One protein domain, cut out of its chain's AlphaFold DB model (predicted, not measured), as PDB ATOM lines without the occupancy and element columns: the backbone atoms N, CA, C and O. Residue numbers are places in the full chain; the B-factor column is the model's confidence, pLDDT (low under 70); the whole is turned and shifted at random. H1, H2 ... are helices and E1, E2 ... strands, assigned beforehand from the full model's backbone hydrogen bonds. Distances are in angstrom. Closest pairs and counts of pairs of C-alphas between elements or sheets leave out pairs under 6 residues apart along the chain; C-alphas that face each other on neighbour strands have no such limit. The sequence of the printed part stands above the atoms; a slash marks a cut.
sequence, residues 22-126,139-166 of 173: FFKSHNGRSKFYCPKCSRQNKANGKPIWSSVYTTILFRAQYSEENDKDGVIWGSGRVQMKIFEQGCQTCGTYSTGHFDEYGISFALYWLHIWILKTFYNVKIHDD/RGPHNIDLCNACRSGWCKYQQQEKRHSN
ATOM      1  N   PHE A  22     197.006 214.147 253.857       87.75
ATOM      2  CA  PHE A  22     197.727 212.892 254.044       87.75
ATOM      3  C   PHE A  22     197.029 211.775 253.274       87.75
ATOM      4  O   PHE A  22     195.804 211.753 253.194       87.75
ATOM      5  N   PHE A  23     197.792 210.825 252.729       89.38
ATOM      6  CA  PHE A  23     197.260 209.755 251.882       89.38
ATOM      7  C   PHE A  23     197.607 208.369 252.428       89.38
ATOM      8  O   PHE A  23     198.743 208.113 252.834       89.38
ATOM      9  N   LYS A  24     196.649 207.443 252.352       88.06
ATOM     10  CA  LYS A  24     196.827 206.025 252.683       88.06
ATOM     11  C   LYS A  24     196.108 205.156 251.666       88.06
ATOM     12  O   LYS A  24     194.914 205.301 251.439       88.06
ATOM     13  N   SER A  25     196.834 204.211 251.085       88.12
ATOM     14  CA  SER A  25     196.260 203.149 250.260       88.12
ATOM     15  C   SER A  25     196.013 201.895 251.102       88.12
ATOM     16  O   SER A  25     196.918 201.466 251.828       88.12
ATOM     17  N   HIS A  26     194.861 201.260 250.928       85.75
ATOM     18  CA  HIS A  26     194.556 199.913 251.404       85.75
ATOM     19  C   HIS A  26     194.232 199.019 250.202       85.75
ATOM     20  O   HIS A  26     193.521 199.445 249.298       85.75
ATOM     21  N   ASN A  27     194.748 197.792 250.176       82.06
ATOM     22  CA  ASN A  27     194.351 196.794 249.185       82.06
ATOM     23  C   ASN A  27     193.457 195.773 249.883       82.06
ATOM     24  O   ASN A  27     193.950 195.004 250.707       82.06
ATOM     25  N   GLY A  28     192.171 195.775 249.549       78.44
ATOM     26  CA  GLY A  28     191.188 194.836 250.084       78.44
ATOM     27  C   GLY A  28     190.724 193.850 249.018       78.44
ATOM     28  O   GLY A  28     190.820 194.131 247.823       78.44
ATOM     29  N   ARG A  29     190.196 192.698 249.440       76.81
ATOM     30  CA  ARG A  29     189.588 191.732 248.514       76.81
ATOM     31  C   ARG A  29     188.167 192.142 248.149       76.81
ATOM     32  O   ARG A  29     187.401 192.536 249.020       76.81
ATOM     33  N   SER A  30     187.805 192.017 246.876       78.56
ATOM     34  CA  SER A  30     186.474 192.380 246.372       78.56
ATOM     35  C   SER A  30     186.105 191.549 245.149       78.56
ATOM     36  O   SER A  30     186.989 191.156 244.405       78.56
ATOM     37  N   LYS A  31     184.824 191.360 244.855       78.38
ATOM     38  CA  LYS A  31     184.373 190.690 243.627       78.38
ATOM     39  C   LYS A  31     184.101 191.716 242.530       78.38
ATOM     40  O   LYS A  31     183.449 192.720 242.795       78.38
ATOM     41  N   PHE A  32     184.532 191.460 241.298       76.81
ATOM     42  CA  PHE A  32     184.173 192.301 240.156       76.81
ATOM     43  C   PHE A  32     183.153 191.597 239.269       76.81
ATOM     44  O   PHE A  32     183.253 190.406 238.971       76.81
ATOM     45  N   TYR A  33     182.179 192.359 238.790       74.88
ATOM     46  CA  TYR A  33     181.305 191.930 237.712       74.88
ATOM     47  C   TYR A  33     181.292 193.004 236.633       74.88
ATOM     48  O   TYR A  33     181.222 194.196 236.920       74.88
ATOM     49  N   CYS A  34     181.345 192.586 235.371       77.12
ATOM     50  CA  CYS A  34     181.146 193.514 234.270       77.12
ATOM     51  C   CYS A  34     179.638 193.672 234.023       77.12
ATOM     52  O   CYS A  34     178.995 192.690 233.650       77.12
ATOM     53  N   PRO A  35     179.042 194.868 234.159       74.00
ATOM     54  CA  PRO A  35     177.605 195.053 233.969       74.00
ATOM     55  C   PRO A  35     177.160 194.824 232.517       74.00
ATOM     56  O   PRO A  35     176.044 194.359 232.293       74.00
ATOM     57  N   LYS A  36     178.021 195.109 231.528       75.00
ATOM     58  CA  LYS A  36     177.727 194.860 230.107       75.00
ATOM     59  C   LYS A  36     177.809 193.373 229.772       75.00
ATOM     60  O   LYS A  36     176.846 192.802 229.268       75.00
ATOM     61  N   CYS A  37     178.924 192.732 230.120       72.69
ATOM     62  CA  CYS A  37     179.129 191.319 229.823       72.69
ATOM     63  C   CYS A  37     178.265 190.407 230.696       72.69
ATOM     64  O   CYS A  37     177.884 189.354 230.228       72.69
ATOM     65  N   SER A  38     177.888 190.789 231.921       66.50
ATOM     66  CA  SER A  38     176.989 189.987 232.770       66.50
ATOM     67  C   SER A  38     175.597 189.823 232.146       66.50
ATOM     68  O   SER A  38     175.030 188.733 232.185       66.50
ATOM     69  N   ARG A  39     175.070 190.859 231.472       61.97
ATOM     70  CA  ARG A  39     173.805 190.741 230.722       61.97
ATOM     71  C   ARG A  39     173.917 189.774 229.541       61.97
ATOM     72  O   ARG A  39     173.001 188.995 229.329       61.97
ATOM     73  N   GLN A  40     175.038 189.799 228.815       55.09
ATOM     74  CA  GLN A  40     175.305 188.885 227.692       55.09
ATOM     75  C   GLN A  40     175.670 187.461 228.153       55.09
ATOM     76  O   GLN A  40     175.297 186.487 227.512       55.09
ATOM     77  N   ASN A  41     176.360 187.323 229.284       52.88
ATOM     78  CA  ASN A  41     176.881 186.055 229.790       52.88
ATOM     79  C   ASN A  41     175.882 185.282 230.656       52.88
ATOM     80  O   ASN A  41     176.084 184.084 230.836       52.88
ATOM     81  N   LYS A  42     174.788 185.897 231.137       49.41
ATOM     82  CA  LYS A  42     173.647 185.155 231.712       49.41
ATOM     83  C   LYS A  42     173.061 184.134 230.728       49.41
ATOM     84  O   LYS A  42     172.548 183.118 231.174       49.41
ATOM     85  N   ALA A  43     173.189 184.373 229.421       48.03
ATOM     86  CA  ALA A  43     172.775 183.430 228.383       48.03
ATOM     87  C   ALA A  43     173.772 182.268 228.168       48.03
ATOM     88  O   ALA A  43     173.370 181.220 227.681       48.03
ATOM     89  N   ASN A  44     175.049 182.432 228.554       48.06
ATOM     90  CA  ASN A  44     176.155 181.547 228.146       48.06
ATOM     91  C   ASN A  44     177.031 181.029 229.314       48.06
ATOM     92  O   ASN A  44     178.105 180.481 229.079       48.06
ATOM     93  N   GLY A  45     176.636 181.247 230.574       47.97
ATOM     94  CA  GLY A  45     177.324 180.698 231.754       47.97
ATOM     95  C   GLY A  45     178.758 181.200 232.013       47.97
ATOM     96  O   GLY A  45     179.541 180.475 232.621       47.97
ATOM     97  N   LYS A  46     179.142 182.412 231.570       51.75
ATOM     98  CA  LYS A  46     180.524 182.950 231.701       51.75
ATOM     99  C   LYS A  46     180.693 184.077 232.746       51.75
ATOM    100  O   LYS A  46     179.748 184.814 233.021       51.75
ATOM    101  N   PRO A  47     181.892 184.228 233.350       52.47
ATOM    102  CA  PRO A  47     182.017 184.303 234.806       52.47
ATOM    103  C   PRO A  47     181.993 185.714 235.405       52.47
ATOM    104  O   PRO A  47     182.277 186.723 234.753       52.47
ATOM    105  N   ILE A  48     181.712 185.732 236.711       54.72
ATOM    106  CA  ILE A  48     182.133 186.764 237.662       54.72
ATOM    107  C   ILE A  48     183.661 186.802 237.651       54.72
ATOM    108  O   ILE A  48     184.319 185.770 237.744       54.72
ATOM    109  N   TRP A  49     184.230 187.996 237.546       58.78
ATOM    110  CA  TRP A  49     185.671 188.178 237.566       58.78
ATOM    111  C   TRP A  49     186.060 188.313 239.036       58.78
ATOM    112  O   TRP A  49     185.983 189.396 239.616       58.78
ATOM    113  N   SER A  50     186.423 187.212 239.691       51.75
ATOM    114  CA  SER A  50     186.981 187.273 241.045       51.75
ATOM    115  C   SER A  50     188.409 187.817 240.977       51.75
ATOM    116  O   SER A  50     189.373 187.070 241.089       51.75
ATOM    117  N   SER A  51     188.573 189.115 240.731       58.69
ATOM    118  CA  SER A  51     189.869 189.761 240.921       58.69
ATOM    119  C   SER A  51     190.111 189.951 242.407       58.69
ATOM    120  O   SER A  51     189.241 190.407 243.138       58.69
ATOM    121  N   VAL A  52     191.289 189.555 242.869       60.88
ATOM    122  CA  VAL A  52     191.526 189.339 244.298       60.88
ATOM    123  C   VAL A  52     191.747 190.653 245.045       60.88
ATOM    124  O   VAL A  52     191.616 190.667 246.260       60.88
ATOM    125  N   TYR A  53     192.041 191.766 244.360       74.62
ATOM    126  CA  TYR A  53     192.442 193.008 245.028       74.62
ATOM    127  C   TYR A  53     191.871 194.273 244.388       74.62
ATOM    128  O   TYR A  53     192.126 194.583 243.224       74.62
ATOM    129  N   THR A  54     191.180 195.059 245.209       82.38
ATOM    130  CA  THR A  54     190.818 196.450 244.948       82.38
ATOM    131  C   THR A  54     191.636 197.365 245.835       82.38
ATOM    132  O   THR A  54     191.679 197.208 247.056       82.38
ATOM    133  N   THR A  55     192.258 198.364 245.218       87.44
ATOM    134  CA  THR A  55     192.893 199.453 245.953       87.44
ATOM    135  C   THR A  55     191.839 200.486 246.337       87.44
ATOM    136  O   THR A  55     191.076 200.969 245.500       87.44
ATOM    137  N   ILE A  56     191.836 200.853 247.611       89.12
ATOM    138  CA  ILE A  56     191.086 201.963 248.182       89.12
ATOM    139  C   ILE A  56     192.108 203.022 248.587       89.12
ATOM    140  O   ILE A  56     193.068 202.726 249.300       89.12
ATOM    141  N   LEU A  57     191.927 204.251 248.115       90.62
ATOM    142  CA  LEU A  57     192.723 205.398 248.530       90.62
ATOM    143  C   LEU A  57     191.916 206.257 249.486       90.62
ATOM    144  O   LEU A  57     190.844 206.753 249.143       90.62
ATOM    145  N   PHE A  58     192.486 206.467 250.658       90.69
ATOM    146  CA  PHE A  58     192.030 207.439 251.625       90.69
ATOM    147  C   PHE A  58     192.910 208.674 251.535       90.69
ATOM    148  O   PHE A  58     194.138 208.570 251.434       90.69
ATOM    149  N   ARG A  59     192.280 209.843 251.604       91.56
ATOM    150  CA  ARG A  59     192.963 211.083 251.952       91.56
ATOM    151  C   ARG A  59     192.314 211.702 253.172       91.56
ATOM    152  O   ARG A  59     191.088 211.731 253.258       91.56
ATOM    153  N   ALA A  60     193.133 212.181 254.093       89.50
ATOM    154  CA  ALA A  60     192.683 212.799 255.324       89.50
ATOM    155  C   ALA A  60     193.368 214.147 255.532       89.50
ATOM    156  O   ALA A  60     194.525 214.325 255.153       89.50
ATOM    157  N   GLN A  61     192.640 215.077 256.125       88.31
ATOM    158  CA  GLN A  61     193.130 216.378 256.549       88.31
ATOM    159  C   GLN A  61     192.596 216.640 257.953       88.31
ATOM    160  O   GLN A  61     191.448 216.303 258.246       88.31
ATOM    161  N   TYR A  62     193.426 217.249 258.788       82.75
ATOM    162  CA  TYR A  62     193.055 217.741 260.105       82.75
ATOM    163  C   TYR A  62     193.335 219.243 260.148       82.75
ATOM    164  O   TYR A  62     194.356 219.692 259.621       82.75
ATOM    165  N   SER A  63     192.407 220.012 260.703       79.75
ATOM    166  CA  SER A  63     192.532 221.450 260.916       79.75
ATOM    167  C   SER A  63     192.223 221.773 262.368       79.75
ATOM    168  O   SER A  63     191.285 221.220 262.936       79.75
ATOM    169  N   GLU A  64     192.989 222.686 262.944       77.81
ATOM    170  CA  GLU A  64     192.699 223.274 264.248       77.81
ATOM    171  C   GLU A  64     192.167 224.681 264.004       77.81
ATOM    172  O   GLU A  64     192.769 225.460 263.262       77.81
ATOM    173  N   GLU A  65     191.010 224.981 264.576       69.38
ATOM    174  CA  GLU A  65     190.428 226.313 264.562       69.38
ATOM    175  C   GLU A  65     190.408 226.837 265.997       69.38
ATOM    176  O   GLU A  65     189.932 226.162 266.911       69.38
ATOM    177  N   ASN A  66     190.945 228.042 266.187       67.06
ATOM    178  CA  ASN A  66     190.788 228.776 267.435       67.06
ATOM    179  C   ASN A  66     189.451 229.504 267.375       67.06
ATOM    180  O   ASN A  66     189.208 230.262 266.430       67.06
ATOM    181  N   ASP A  67     188.599 229.307 268.375       65.56
ATOM    182  CA  ASP A  67     187.460 230.196 268.544       65.56
ATOM    183  C   ASP A  67     187.889 231.543 269.151       65.56
ATOM    184  O   ASP A  67     189.049 231.772 269.513       65.56
ATOM    185  N   LYS A  68     186.942 232.485 269.201       70.81
ATOM    186  CA  LYS A  68     187.188 233.858 269.666       70.81
ATOM    187  C   LYS A  68     187.582 233.932 271.146       70.81
ATOM    188  O   LYS A  68     188.128 234.954 271.551       70.81
ATOM    189  N   ASP A  69     187.342 232.861 271.898       78.75
ATOM    190  CA  ASP A  69     187.603 232.751 273.331       78.75
ATOM    191  C   ASP A  69     188.889 231.946 273.619       78.75
ATOM    192  O   ASP A  69     189.239 231.709 274.775       78.75
ATOM    193  N   GLY A  70     189.631 231.557 272.573       68.50
ATOM    194  CA  GLY A  70     190.895 230.829 272.687       68.50
ATOM    195  C   GLY A  70     190.738 229.321 272.885       68.50
ATOM    196  O   GLY A  70     191.723 228.651 273.199       68.50
ATOM    197  N   VAL A  71     189.537 228.763 272.695       60.31
ATOM    198  CA  VAL A  71     189.325 227.313 272.700       60.31
ATOM    199  C   VAL A  71     189.740 226.745 271.345       60.31
ATOM    200  O   VAL A  71     189.311 227.212 270.287       60.31
ATOM    201  N   ILE A  72     190.588 225.719 271.380       65.44
ATOM    202  CA  ILE A  72     191.063 225.014 270.188       65.44
ATOM    203  C   ILE A  72     190.086 223.880 269.879       65.44
ATOM    204  O   ILE A  72     189.979 222.924 270.649       65.44
ATOM    205  N   TRP A  73     189.412 223.952 268.731       66.94
ATOM    206  CA  TRP A  73     188.590 222.862 268.211       66.94
ATOM    207  C   TRP A  73     189.252 222.242 266.981       66.94
ATOM    208  O   TRP A  73     189.571 222.916 266.002       66.94
ATOM    209  N   GLY A  74     189.457 220.927 267.029       72.69
ATOM    210  CA  GLY A  74     189.982 220.147 265.912       72.69
ATOM    211  C   GLY A  74     188.871 219.625 265.006       72.69
ATOM    212  O   GLY A  74     187.899 219.042 265.486       72.69
ATOM    213  N   SER A  75     189.028 219.757 263.689       80.38
ATOM    214  CA  SER A  75     188.127 219.168 262.697       80.38
ATOM    215  C   SER A  75     188.895 218.282 261.715       80.38
ATOM    216  O   SER A  75     189.945 218.651 261.190       80.38
ATOM    217  N   GLY A  76     188.370 217.082 261.464       84.50
ATOM    218  CA  GLY A  76     188.948 216.119 260.530       84.50
ATOM    219  C   GLY A  76     188.057 215.904 259.312       84.50
ATOM    220  O   GLY A  76     186.837 215.800 259.427       84.50
ATOM    221  N   ARG A  77     188.658 215.777 258.127       89.62
ATOM    222  CA  ARG A  77     187.969 215.359 256.897       89.62
ATOM    223  C   ARG A  77     188.660 214.145 256.309       89.62
ATOM    224  O   ARG A  77     189.863 214.181 256.070       89.62
ATOM    225  N   VAL A  78     187.889 213.103 256.005       89.06
ATOM    226  CA  VAL A  78     188.371 211.908 255.303       89.06
ATOM    227  C   VAL A  78     187.589 211.738 254.013       89.06
ATOM    228  O   VAL A  78     186.367 211.861 253.986       89.06
ATOM    229  N   GLN A  79     188.295 211.453 252.925       92.31
ATOM    230  CA  GLN A  79     187.697 211.139 251.636       92.31
ATOM    231  C   GLN A  79     188.245 209.820 251.113       92.31
ATOM    232  O   GLN A  79     189.442 209.545 251.215       92.31
ATOM    233  N   MET A  80     187.354 209.025 250.527       90.69
ATOM    234  CA  MET A  80     187.651 207.693 250.016       90.69
ATOM    235  C   MET A  80     187.447 207.644 248.500       90.69
ATOM    236  O   MET A  80     186.441 208.125 247.980       90.69
ATOM    237  N   LYS A  81     188.387 207.011 247.793       90.00
ATOM    238  CA  LYS A  81     188.267 206.634 246.383       90.00
ATOM    239  C   LYS A  81     188.515 205.137 246.244       90.00
ATOM    240  O   LYS A  81     189.614 204.661 246.520       90.00
ATOM    241  N   ILE A  82     187.513 204.415 245.762       89.25
ATOM    242  CA  ILE A  82     187.644 203.008 245.380       89.25
ATOM    243  C   ILE A  82     188.080 202.972 243.915       89.25
ATOM    244  O   ILE A  82     187.453 203.607 243.066       89.25
ATOM    245  N   PHE A  83     189.179 202.283 243.613       88.44
ATOM    246  CA  PHE A  83     189.631 202.140 242.234       88.44
ATOM    247  C   PHE A  83     188.887 201.018 241.514       88.44
ATOM    248  O   PHE A  83     188.617 199.956 242.065       88.44
ATOM    249  N   GLU A  84     188.587 201.269 240.249       88.12
ATOM    250  CA  GLU A  84     187.861 200.346 239.387       88.12
ATOM    251  C   GLU A  84     188.809 199.418 238.623       88.12
ATOM    252  O   GLU A  84     190.003 199.706 238.458       88.12
ATOM    253  N   GLN A  85     188.243 198.338 238.090       84.31
ATOM    254  CA  GLN A  85     188.913 197.475 237.126       84.31
ATOM    255  C   GLN A  85     188.139 197.410 235.817       84.31
ATOM    256  O   GLN A  85     186.908 197.367 235.805       84.31
ATOM    257  N   GLY A  86     188.883 197.420 234.717       83.38
ATOM    258  CA  GLY A  86     188.375 197.260 233.367       83.38
ATOM    259  C   GLY A  86     188.078 195.798 233.056       83.38
ATOM    260  O   GLY A  86     188.861 194.902 233.364       83.38
ATOM    261  N   CYS A  87     186.952 195.546 232.401       79.19
ATOM    262  CA  CYS A  87     186.661 194.246 231.811       79.19
ATOM    263  C   CYS A  87     187.571 193.998 230.596       79.19
ATOM    264  O   CYS A  87     187.584 194.829 229.689       79.19
ATOM    265  N   GLN A  88     188.261 192.851 230.515       75.44
ATOM    266  CA  GLN A  88     189.099 192.542 229.337       75.44
ATOM    267  C   GLN A  88     188.275 192.451 228.047       75.44
ATOM    268  O   GLN A  88     188.775 192.770 226.978       75.44
ATOM    269  N   THR A  89     187.012 192.020 228.131       75.88
ATOM    270  CA  THR A  89     186.174 191.792 226.945       75.88
ATOM    271  C   THR A  89     185.649 193.086 226.331       75.88
ATOM    272  O   THR A  89     185.616 193.213 225.115       75.88
ATOM    273  N   CYS A  90     185.198 194.040 227.151       81.44
ATOM    274  CA  CYS A  90     184.514 195.241 226.649       81.44
ATOM    275  C   CYS A  90     185.115 196.566 227.136       81.44
ATOM    276  O   CYS A  90     184.518 197.621 226.917       81.44
ATOM    277  N   GLY A  91     186.227 196.528 227.875       78.00
ATOM    278  CA  GLY A  91     186.938 197.708 228.381       78.00
ATOM    279  C   GLY A  91     186.173 198.549 229.408       78.00
ATOM    280  O   GLY A  91     186.671 199.577 229.854       78.00
ATOM    281  N   THR A  92     184.956 198.151 229.795       83.75
ATOM    282  CA  THR A  92     184.139 198.912 230.750       83.75
ATOM    283  C   THR A  92     184.695 198.743 232.157       83.75
ATOM    284  O   THR A  92     184.921 197.612 232.591       83.75
ATOM    285  N   TYR A  93     184.891 199.861 232.854       84.31
ATOM    286  CA  TYR A  93     185.362 199.887 234.233       84.31
ATOM    287  C   TYR A  93     184.210 199.692 235.212       84.31
ATOM    288  O   TYR A  93     183.077 200.109 234.965       84.31
ATOM    289  N   SER A  94     184.478 198.987 236.302       84.00
ATOM    290  CA  SER A  94     183.504 198.750 237.365       84.00
ATOM    291  C   SER A  94     184.205 198.697 238.714       84.00
ATOM    292  O   SER A  94     185.359 198.276 238.807       84.00
ATOM    293  N   THR A  95     183.515 199.146 239.755       85.06
ATOM    294  CA  THR A  95     183.994 199.076 241.138       85.06
ATOM    295  C   THR A  95     183.923 197.649 241.668       85.06
ATOM    296  O   THR A  95     183.020 196.890 241.316       85.06
ATOM    297  N   GLY A  96     184.864 197.291 242.541       81.69
ATOM    298  CA  GLY A  96     184.819 196.024 243.262       81.69
ATOM    299  C   GLY A  96     183.720 196.022 244.327       81.69
ATOM    300  O   GLY A  96     183.476 197.032 244.986       81.69
ATOM    301  N   HIS A  97     183.085 194.870 244.512       83.00
ATOM    302  CA  HIS A  97     182.082 194.619 245.541       83.00
ATOM    303  C   HIS A  97     182.743 193.956 246.738       83.00
ATOM    304  O   HIS A  97     183.247 192.835 246.642       83.00
ATOM    305  N   PHE A  98     182.759 194.669 247.854       83.19
ATOM    306  CA  PHE A  98     183.277 194.163 249.114       83.19
ATOM    307  C   PHE A  98     182.167 193.450 249.876       83.19
ATOM    308  O   PHE A  98     181.009 193.862 249.828       83.19
ATOM    309  N   ASP A  99     182.533 192.380 250.569       83.06
ATOM    310  CA  ASP A  99     181.692 191.860 251.639       83.06
ATOM    311  C   ASP A  99     181.865 192.700 252.907       83.06
ATOM    312  O   ASP A  99     182.782 193.519 253.014       83.06
ATOM    313  N   GLU A 100     180.969 192.492 253.868       85.81
ATOM    314  CA  GLU A 100     180.972 193.202 255.148       85.81
ATOM    315  C   GLU A 100     182.330 193.102 255.847       85.81
ATOM    316  O   GLU A 100     182.887 194.115 256.260       85.81
ATOM    317  N   TYR A 101     182.926 191.906 255.870       83.00
ATOM    318  CA  TYR A 101     184.266 191.707 256.414       83.00
ATOM    319  C   TYR A 101     185.307 192.594 255.715       83.00
ATOM    320  O   TYR A 101     186.099 193.258 256.379       83.00
ATOM    321  N   GLY A 102     185.319 192.629 254.378       81.81
ATOM    322  CA  GLY A 102     186.254 193.445 253.607       81.81
ATOM    323  C   GLY A 102     186.113 194.942 253.887       81.81
ATOM    324  O   GLY A 102     187.125 195.639 253.971       81.81
ATOM    325  N   ILE A 103     184.882 195.427 254.080       85.00
ATOM    326  CA  ILE A 103     184.613 196.821 254.460       85.00
ATOM    327  C   ILE A 103     185.102 197.090 255.884       85.00
ATOM    328  O   ILE A 103     185.884 198.020 256.085       85.00
ATOM    329  N   SER A 104     184.698 196.266 256.853       86.94
ATOM    330  CA  SER A 104     185.099 196.401 258.258       86.94
ATOM    331  C   SER A 104     186.615 196.393 258.407       86.94
ATOM    332  O   SER A 104     187.178 197.224 259.115       86.94
ATOM    333  N   PHE A 105     187.296 195.529 257.656       84.56
ATOM    334  CA  PHE A 105     188.749 195.460 257.644       84.56
ATOM    335  C   PHE A 105     189.396 196.732 257.080       84.56
ATOM    336  O   PHE A 105     190.328 197.276 257.672       84.56
ATOM    337  N   ALA A 106     188.890 197.254 255.959       86.19
ATOM    338  CA  ALA A 106     189.398 198.496 255.380       86.19
ATOM    339  C   ALA A 106     189.205 199.696 256.327       86.19
ATOM    340  O   ALA A 106     190.108 200.526 256.458       86.19
ATOM    341  N   LEU A 107     188.054 199.774 257.005       89.00
ATOM    342  CA  LEU A 107     187.743 200.833 257.967       89.00
ATOM    343  C   LEU A 107     188.561 200.714 259.256       89.00
ATOM    344  O   LEU A 107     189.033 201.731 259.761       89.00
ATOM    345  N   TYR A 108     188.794 199.499 259.750       88.12
ATOM    346  CA  TYR A 108     189.675 199.254 260.890       88.12
ATOM    347  C   TYR A 108     191.080 199.811 260.626       88.12
ATOM    348  O   TYR A 108     191.588 200.635 261.387       88.12
ATOM    349  N   TRP A 109     191.681 199.476 259.482       87.12
ATOM    350  CA  TRP A 109     193.012 199.986 259.137       87.12
ATOM    351  C   TRP A 109     193.048 201.491 258.875       87.12
ATOM    352  O   TRP A 109     194.073 202.132 259.127       87.12
ATOM    353  N   LEU A 110     191.952 202.065 258.374       89.62
ATOM    354  CA  LEU A 110     191.795 203.514 258.273       89.62
ATOM    355  C   LEU A 110     191.808 204.158 259.666       89.62
ATOM    356  O   LEU A 110     192.528 205.134 259.870       89.62
ATOM    357  N   HIS A 111     191.058 203.600 260.616       89.38
ATOM    358  CA  HIS A 111     190.989 204.082 261.993       89.38
ATOM    359  C   HIS A 111     192.362 204.051 262.676       89.38
ATOM    360  O   HIS A 111     192.826 205.086 263.154       89.38
ATOM    361  N   ILE A 112     193.068 202.914 262.622       87.62
ATOM    362  CA  ILE A 112     194.431 202.795 263.168       87.62
ATOM    363  C   ILE A 112     195.375 203.817 262.526       87.62
ATOM    364  O   ILE A 112     196.152 204.477 263.216       87.62
ATOM    365  N   TRP A 113     195.299 203.991 261.203       89.44
ATOM    366  CA  TRP A 113     196.126 204.973 260.508       89.44
ATOM    367  C   TRP A 113     195.837 206.413 260.954       89.44
ATOM    368  O   TRP A 113     196.787 207.175 261.134       89.44
ATOM    369  N   ILE A 114     194.572 206.785 261.171       87.62
ATOM    370  CA  ILE A 114     194.187 208.113 261.672       87.62
ATOM    371  C   ILE A 114     194.736 208.338 263.083       87.62
ATOM    372  O   ILE A 114     195.379 209.362 263.317       87.62
ATOM    373  N   LEU A 115     194.548 207.379 263.995       86.00
ATOM    374  CA  LEU A 115     195.043 207.474 265.373       86.00
ATOM    375  C   LEU A 115     196.563 207.656 265.429       86.00
ATOM    376  O   LEU A 115     197.059 208.516 266.155       86.00
ATOM    377  N   LYS A 116     197.304 206.905 264.609       83.69
ATOM    378  CA  LYS A 116     198.763 207.044 264.505       83.69
ATOM    379  C   LYS A 116     199.180 208.380 263.883       83.69
ATOM    380  O   LYS A 116     200.135 208.991 264.343       83.69
ATOM    381  N   THR A 117     198.490 208.822 262.830       85.00
ATOM    382  CA  THR A 117     198.923 209.973 262.016       85.00
ATOM    383  C   THR A 117     198.575 211.316 262.651       85.00
ATOM    384  O   THR A 117     199.396 212.224 262.607       85.00
ATOM    385  N   PHE A 118     197.375 211.453 263.218       83.62
ATOM    386  CA  PHE A 118     196.857 212.744 263.693       83.62
ATOM    387  C   PHE A 118     196.817 212.862 265.216       83.62
ATOM    388  O   PHE A 118     196.884 213.970 265.730       83.62
ATOM    389  N   TYR A 119     196.750 211.739 265.934       81.88
ATOM    390  CA  TYR A 119     196.630 211.724 267.398       81.88
ATOM    391  C   TYR A 119     197.855 211.126 268.103       81.88
ATOM    392  O   TYR A 119     197.875 211.034 269.326       81.88
ATOM    393  N   ASN A 120     198.874 210.712 267.341       81.25
ATOM    394  CA  ASN A 120     200.122 210.127 267.842       81.25
ATOM    395  C   ASN A 120     199.915 208.958 268.832       81.25
ATOM    396  O   ASN A 120     200.722 208.729 269.737       81.25
ATOM    397  N   VAL A 121     198.820 208.208 268.671       83.44
ATOM    398  CA  VAL A 121     198.520 207.047 269.514       83.44
ATOM    399  C   VAL A 121     199.432 205.896 269.103       83.44
ATOM    400  O   VAL A 121     199.482 205.501 267.935       83.44
ATOM    401  N   LYS A 122     200.143 205.321 270.075       83.75
ATOM    402  CA  LYS A 122     200.996 204.148 269.865       83.75
ATOM    403  C   LYS A 122     200.137 202.887 269.906       83.75
ATOM    404  O   LYS A 122     199.739 202.446 270.976       83.75
ATOM    405  N   ILE A 123     199.852 202.328 268.734       78.81
ATOM    406  CA  ILE A 123     199.126 201.061 268.580       78.81
ATOM    407  C   ILE A 123     200.074 200.056 267.933       78.81
ATOM    408  O   ILE A 123     200.695 200.379 266.914       78.81
ATOM    409  N   HIS A 124     200.205 198.870 268.519       74.88
ATOM    410  CA  HIS A 124     200.999 197.793 267.936       74.88
ATOM    411  C   HIS A 124     200.364 197.334 266.617       74.88
ATOM    412  O   HIS A 124     199.143 197.264 266.493       74.88
ATOM    413  N   ASP A 125     201.197 197.122 265.598       63.56
ATOM    414  CA  ASP A 125     200.761 196.501 264.348       63.56
ATOM    415  C   ASP A 125     200.689 194.991 264.594       63.56
ATOM    416  O   ASP A 125     201.591 194.250 264.211       63.56
ATOM    417  N   ASP A 126     199.655 194.545 265.306       58.41
ATOM    418  CA  ASP A 126     199.375 193.120 265.432       58.41
ATOM    419  C   ASP A 126     198.837 192.656 264.068       58.41
ATOM    420  O   ASP A 126     197.650 192.756 263.756       58.41
ATOM    421  N   ARG A 139     193.496 183.199 242.854       46.19
ATOM    422  CA  ARG A 139     193.886 182.956 241.447       46.19
ATOM    423  C   ARG A 139     193.281 183.912 240.410       46.19
ATOM    424  O   ARG A 139     193.308 183.617 239.219       46.19
ATOM    425  N   GLY A 140     192.720 185.047 240.818       54.34
ATOM    426  CA  GLY A 140     192.262 186.058 239.859       54.34
ATOM    427  C   GLY A 140     193.433 186.894 239.331       54.34
ATOM    428  O   GLY A 140     194.055 187.574 240.147       54.34
ATOM    429  N   PRO A 141     193.743 186.910 238.019       60.97
ATOM    430  CA  PRO A 141     194.883 187.660 237.506       60.97
ATOM    431  C   PRO A 141     194.631 189.161 237.653       60.97
ATOM    432  O   PRO A 141     193.749 189.735 237.009       60.97
ATOM    433  N   HIS A 142     195.422 189.812 238.500       74.50
ATOM    434  CA  HIS A 142     195.475 191.262 238.532       74.50
ATOM    435  C   HIS A 142     196.130 191.761 237.240       74.50
ATOM    436  O   HIS A 142     197.333 191.612 237.037       74.50
ATOM    437  N   ASN A 143     195.336 192.345 236.347       76.44
ATOM    438  CA  ASN A 143     195.844 192.929 235.113       76.44
ATOM    439  C   ASN A 143     196.186 194.412 235.345       76.44
ATOM    440  O   ASN A 143     195.301 195.222 235.634       76.44
ATOM    441  N   ILE A 144     197.472 194.754 235.213       80.00
ATOM    442  CA  ILE A 144     198.005 196.102 235.456       80.00
ATOM    443  C   ILE A 144     197.394 197.155 234.514       80.00
ATOM    444  O   ILE A 144     197.071 198.257 234.960       80.00
ATOM    445  N   ASP A 145     197.149 196.789 233.255       81.88
ATOM    446  CA  ASP A 145     196.609 197.672 232.214       81.88
ATOM    447  C   ASP A 145     195.119 197.959 232.414       81.88
ATOM    448  O   ASP A 145     194.598 198.987 231.977       81.88
ATOM    449  N   LEU A 146     194.428 197.064 233.117       82.62
ATOM    450  CA  LEU A 146     193.008 197.184 233.434       82.62
ATOM    451  C   LEU A 146     192.754 197.653 234.864       82.62
ATOM    452  O   LEU A 146     191.602 197.846 235.244       82.62
ATOM    453  N   CYS A 147     193.794 197.872 235.666       84.81
ATOM    454  CA  CYS A 147     193.648 198.390 237.016       84.81
ATOM    455  C   CYS A 147     193.829 199.911 237.042       84.81
ATOM    456  O   CYS A 147     194.937 200.427 236.870       84.81
ATOM    457  N   ASN A 148     192.764 200.655 237.365       86.88
ATOM    458  CA  ASN A 148     192.857 202.115 237.475       86.88
ATOM    459  C   ASN A 148     193.841 202.563 238.564       86.88
ATOM    460  O   ASN A 148     194.460 203.619 238.430       86.88
ATOM    461  N   ALA A 149     194.021 201.769 239.625       88.06
ATOM    462  CA  ALA A 149     194.993 202.073 240.671       88.06
ATOM    463  C   ALA A 149     196.435 201.948 240.169       88.06
ATOM    464  O   ALA A 149     197.255 202.800 240.499       88.06
ATOM    465  N   CYS A 150     196.741 200.932 239.356       85.69
ATOM    466  CA  CYS A 150     198.063 200.755 238.749       85.69
ATOM    467  C   CYS A 150     198.396 201.909 237.814       85.69
ATOM    468  O   CYS A 150     199.428 202.555 237.968       85.69
ATOM    469  N   ARG A 151     197.457 202.245 236.925       85.00
ATOM    470  CA  ARG A 151     197.583 203.382 236.001       85.00
ATOM    471  C   ARG A 151     197.738 204.728 236.713       85.00
ATOM    472  O   ARG A 151     198.264 205.670 236.132       85.00
ATOM    473  N   SER A 152     197.269 204.816 237.957       84.50
ATOM    474  CA  SER A 152     197.370 206.013 238.797       84.50
ATOM    475  C   SER A 152     198.529 205.963 239.804       84.50
ATOM    476  O   SER A 152     198.642 206.876 240.613       84.50
ATOM    477  N   GLY A 153     199.349 204.903 239.809       86.31
ATOM    478  CA  GLY A 153     200.492 204.748 240.720       86.31
ATOM    479  C   GLY A 153     200.150 204.393 242.176       86.31
ATOM    480  O   GLY A 153     201.028 204.412 243.033       86.31
ATOM    481  N   TRP A 154     198.894 204.058 242.484       85.44
ATOM    482  CA  TRP A 154     198.428 203.791 243.855       85.44
ATOM    483  C   TRP A 154     198.347 202.311 244.220       85.44
ATOM    484  O   TRP A 154     198.242 201.971 245.401       85.44
ATOM    485  N   CYS A 155     198.368 201.419 243.230       82.19
ATOM    486  CA  CYS A 155     198.260 199.994 243.498       82.19
ATOM    487  C   CYS A 155     199.559 199.436 244.084       82.19
ATOM    488  O   CYS A 155     200.640 199.628 243.532       82.19
ATOM    489  N   LYS A 156     199.444 198.677 245.178       74.38
ATOM    490  CA  LYS A 156     200.576 197.973 245.812       74.38
ATOM    491  C   LYS A 156     200.574 196.459 245.589       74.38
ATOM    492  O   LYS A 156     201.253 195.739 246.315       74.38
ATOM    493  N   TYR A 157     199.815 195.969 244.609       69.12
ATOM    494  CA  TYR A 157     199.652 194.533 244.356       69.12
ATOM    495  C   TYR A 157     200.996 193.796 244.183       69.12
ATOM    496  O   TYR A 157     201.243 192.816 244.880       69.12
ATOM    497  N   GLN A 158     201.934 194.336 243.393       63.38
ATOM    498  CA  GLN A 158     203.269 193.737 243.199       63.38
ATOM    499  C   GLN A 158     204.080 193.580 244.501       63.38
ATOM    500  O   GLN A 158     204.898 192.672 244.630       63.38
ATOM    501  N   GLN A 159     203.882 194.464 245.487       59.75
ATOM    502  CA  GLN A 159     204.555 194.362 246.788       59.75
ATOM    503  C   GLN A 159     203.932 193.254 247.650       59.75
ATOM    504  O   GLN A 159     204.635 192.620 248.435       59.75
ATOM    505  N   GLN A 160     202.631 192.999 247.490       57.50
ATOM    506  CA  GLN A 160     201.916 191.931 248.187       57.50
ATOM    507  C   GLN A 160     202.179 190.556 247.562       57.50
ATOM    508  O   GLN A 160     202.440 189.623 248.313       57.50
ATOM    509  N   GLU A 161     202.247 190.425 246.232       58.19
ATOM    510  CA  GLU A 161     202.664 189.166 245.584       58.19
ATOM    511  C   GLU A 161     204.037 188.698 246.075       58.19
ATOM    512  O   GLU A 161     204.214 187.526 246.405       58.19
ATOM    513  N   LYS A 162     205.000 189.621 246.210       52.94
ATOM    514  CA  LYS A 162     206.329 189.309 246.755       52.94
ATOM    515  C   LYS A 162     206.245 188.765 248.183       52.94
ATOM    516  O   LYS A 162     206.849 187.734 248.468       52.94
ATOM    517  N   ARG A 163     205.445 189.391 249.055       51.59
ATOM    518  CA  ARG A 163     205.200 188.891 250.423       51.59
ATOM    519  C   ARG A 163     204.578 187.494 250.407       51.59
ATOM    520  O   ARG A 163     205.078 186.612 251.091       51.59
ATOM    521  N   HIS A 164     203.569 187.263 249.571       49.75
ATOM    522  CA  HIS A 164     202.905 185.961 249.447       49.75
ATOM    523  C   HIS A 164     203.855 184.871 248.934       49.75
ATOM    524  O   HIS A 164     203.901 183.776 249.489       49.75
ATOM    525  N   SER A 165     204.665 185.178 247.917       52.44
ATOM    526  CA  SER A 165     205.651 184.236 247.379       52.44
ATOM    527  C   SER A 165     206.710 183.845 248.417       52.44
ATOM    528  O   SER A 165     207.154 182.700 248.438       52.44
ATOM    529  N   ASN A 166     207.060 184.763 249.322       47.38
ATOM    530  CA  ASN A 166     207.991 184.501 250.416       47.38
ATOM    531  C   ASN A 166     207.344 183.693 251.552       47.38
ATOM    532  O   ASN A 166     207.992 182.799 252.085       47.38
TER     533      ASN A 166
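This is residues 22 to 126 and 139 to 166 of the 173 residues of the protein "Hypothetical protein" of Rotaria sp. Silwood2 (UniProt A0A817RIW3). A long, twisted hairpin of E2 and E3, with E1 beside part of E2, makes a narrow three-strand sheet, and the long helix H2 covers part of one face slantwise. E3 runs on into the small hairpin of E4 and E5, with H3 near E4; H1 and the loop after it make the end far from the turn of the long hairpin, and residues 161 to 166 of H4 stick out. The printed part has 133 residues, with four named helices and five named strands in the order E1 H1 E2 E3 E4 E5 H2 H3 H4. The sheets E1 - E2 - E3 and E4 - E5 are antiparallel, and the class is mixed, helices and strands. The whole is loose, with a radius of gyration of the C-alphas of 18.8 A, and elongated, spanning 69 by 38 by 27 A.

E1, residues 22 to 28, is an edge strand, antiparallel at 151 degrees to the inner strand E2, residues 54 to 66; N 24 and O 58 are 2.9 A apart, within hydrogen-bond range. E2 and the other edge strand E3, residues 72 to 82, form a hairpin, antiparallel at 164 degrees, with N 61 and O 77 at 2.9 A. E3 runs on into E4, residues 84 to 86, across a break of 1 residue at 15 degrees. E4 and E5, residues 93 to 95, form a second hairpin, with N 85 and O 94 at 3.0 A. H2, residues 100 to 118, is on the sheet E1 E2 E3, two layers with the helix on one face, at a height over the sheet of 7.3 A. It lies over E2, slantwise to the strands at 39 degrees on the local plane; the closest C-alphas of H2 and E1 are those of Gly 102 and Gly 28, 6.2 A apart. H3, residues 148 to 151, only grazes this sheet with its residues 148 to 150; its closest C-alpha to E4 is that of Asn 148, 5.6 A from that of Glu 84. H1, residues 35 to 41, is not on the sheet, and H4, residues 157 to 166, only just is not, with 4 pairs of C-alphas within 10 A. Every O i to N i+4 pair is within hydrogen-bond range in H2 and H4; H1 has 1 of 3, beside 3 of 4 O i to N i+3 pairs, and H3 is too short for an O i to N i+4 pair.

E1 begins at C-alpha 22, (197.727, 212.892, 254.044), and is 19.6 A long. H1 measures 9.9 A, E2 39.4 A and E3 33.3 A. E4 and E5 have three residues each. H2 runs 26.6 A from C-alpha 100, (180.972, 193.202, 255.148). H3 has four residues, and H4 runs 14.4 A to C-alpha 166, (207.991, 184.501, 250.416).

The C-alphas farthest apart are those of Asn 44 and Asp 69, 69.2 A. Residues 127 to 138 are cut out, with 26.6 A between C-alphas 126 and 139. Of the links that are printed whole, H1 to E2 is long. The mean pLDDT of the printed part is 76.2; 37 residues are under 70, among them residues 38 to 52 and 157 to 166.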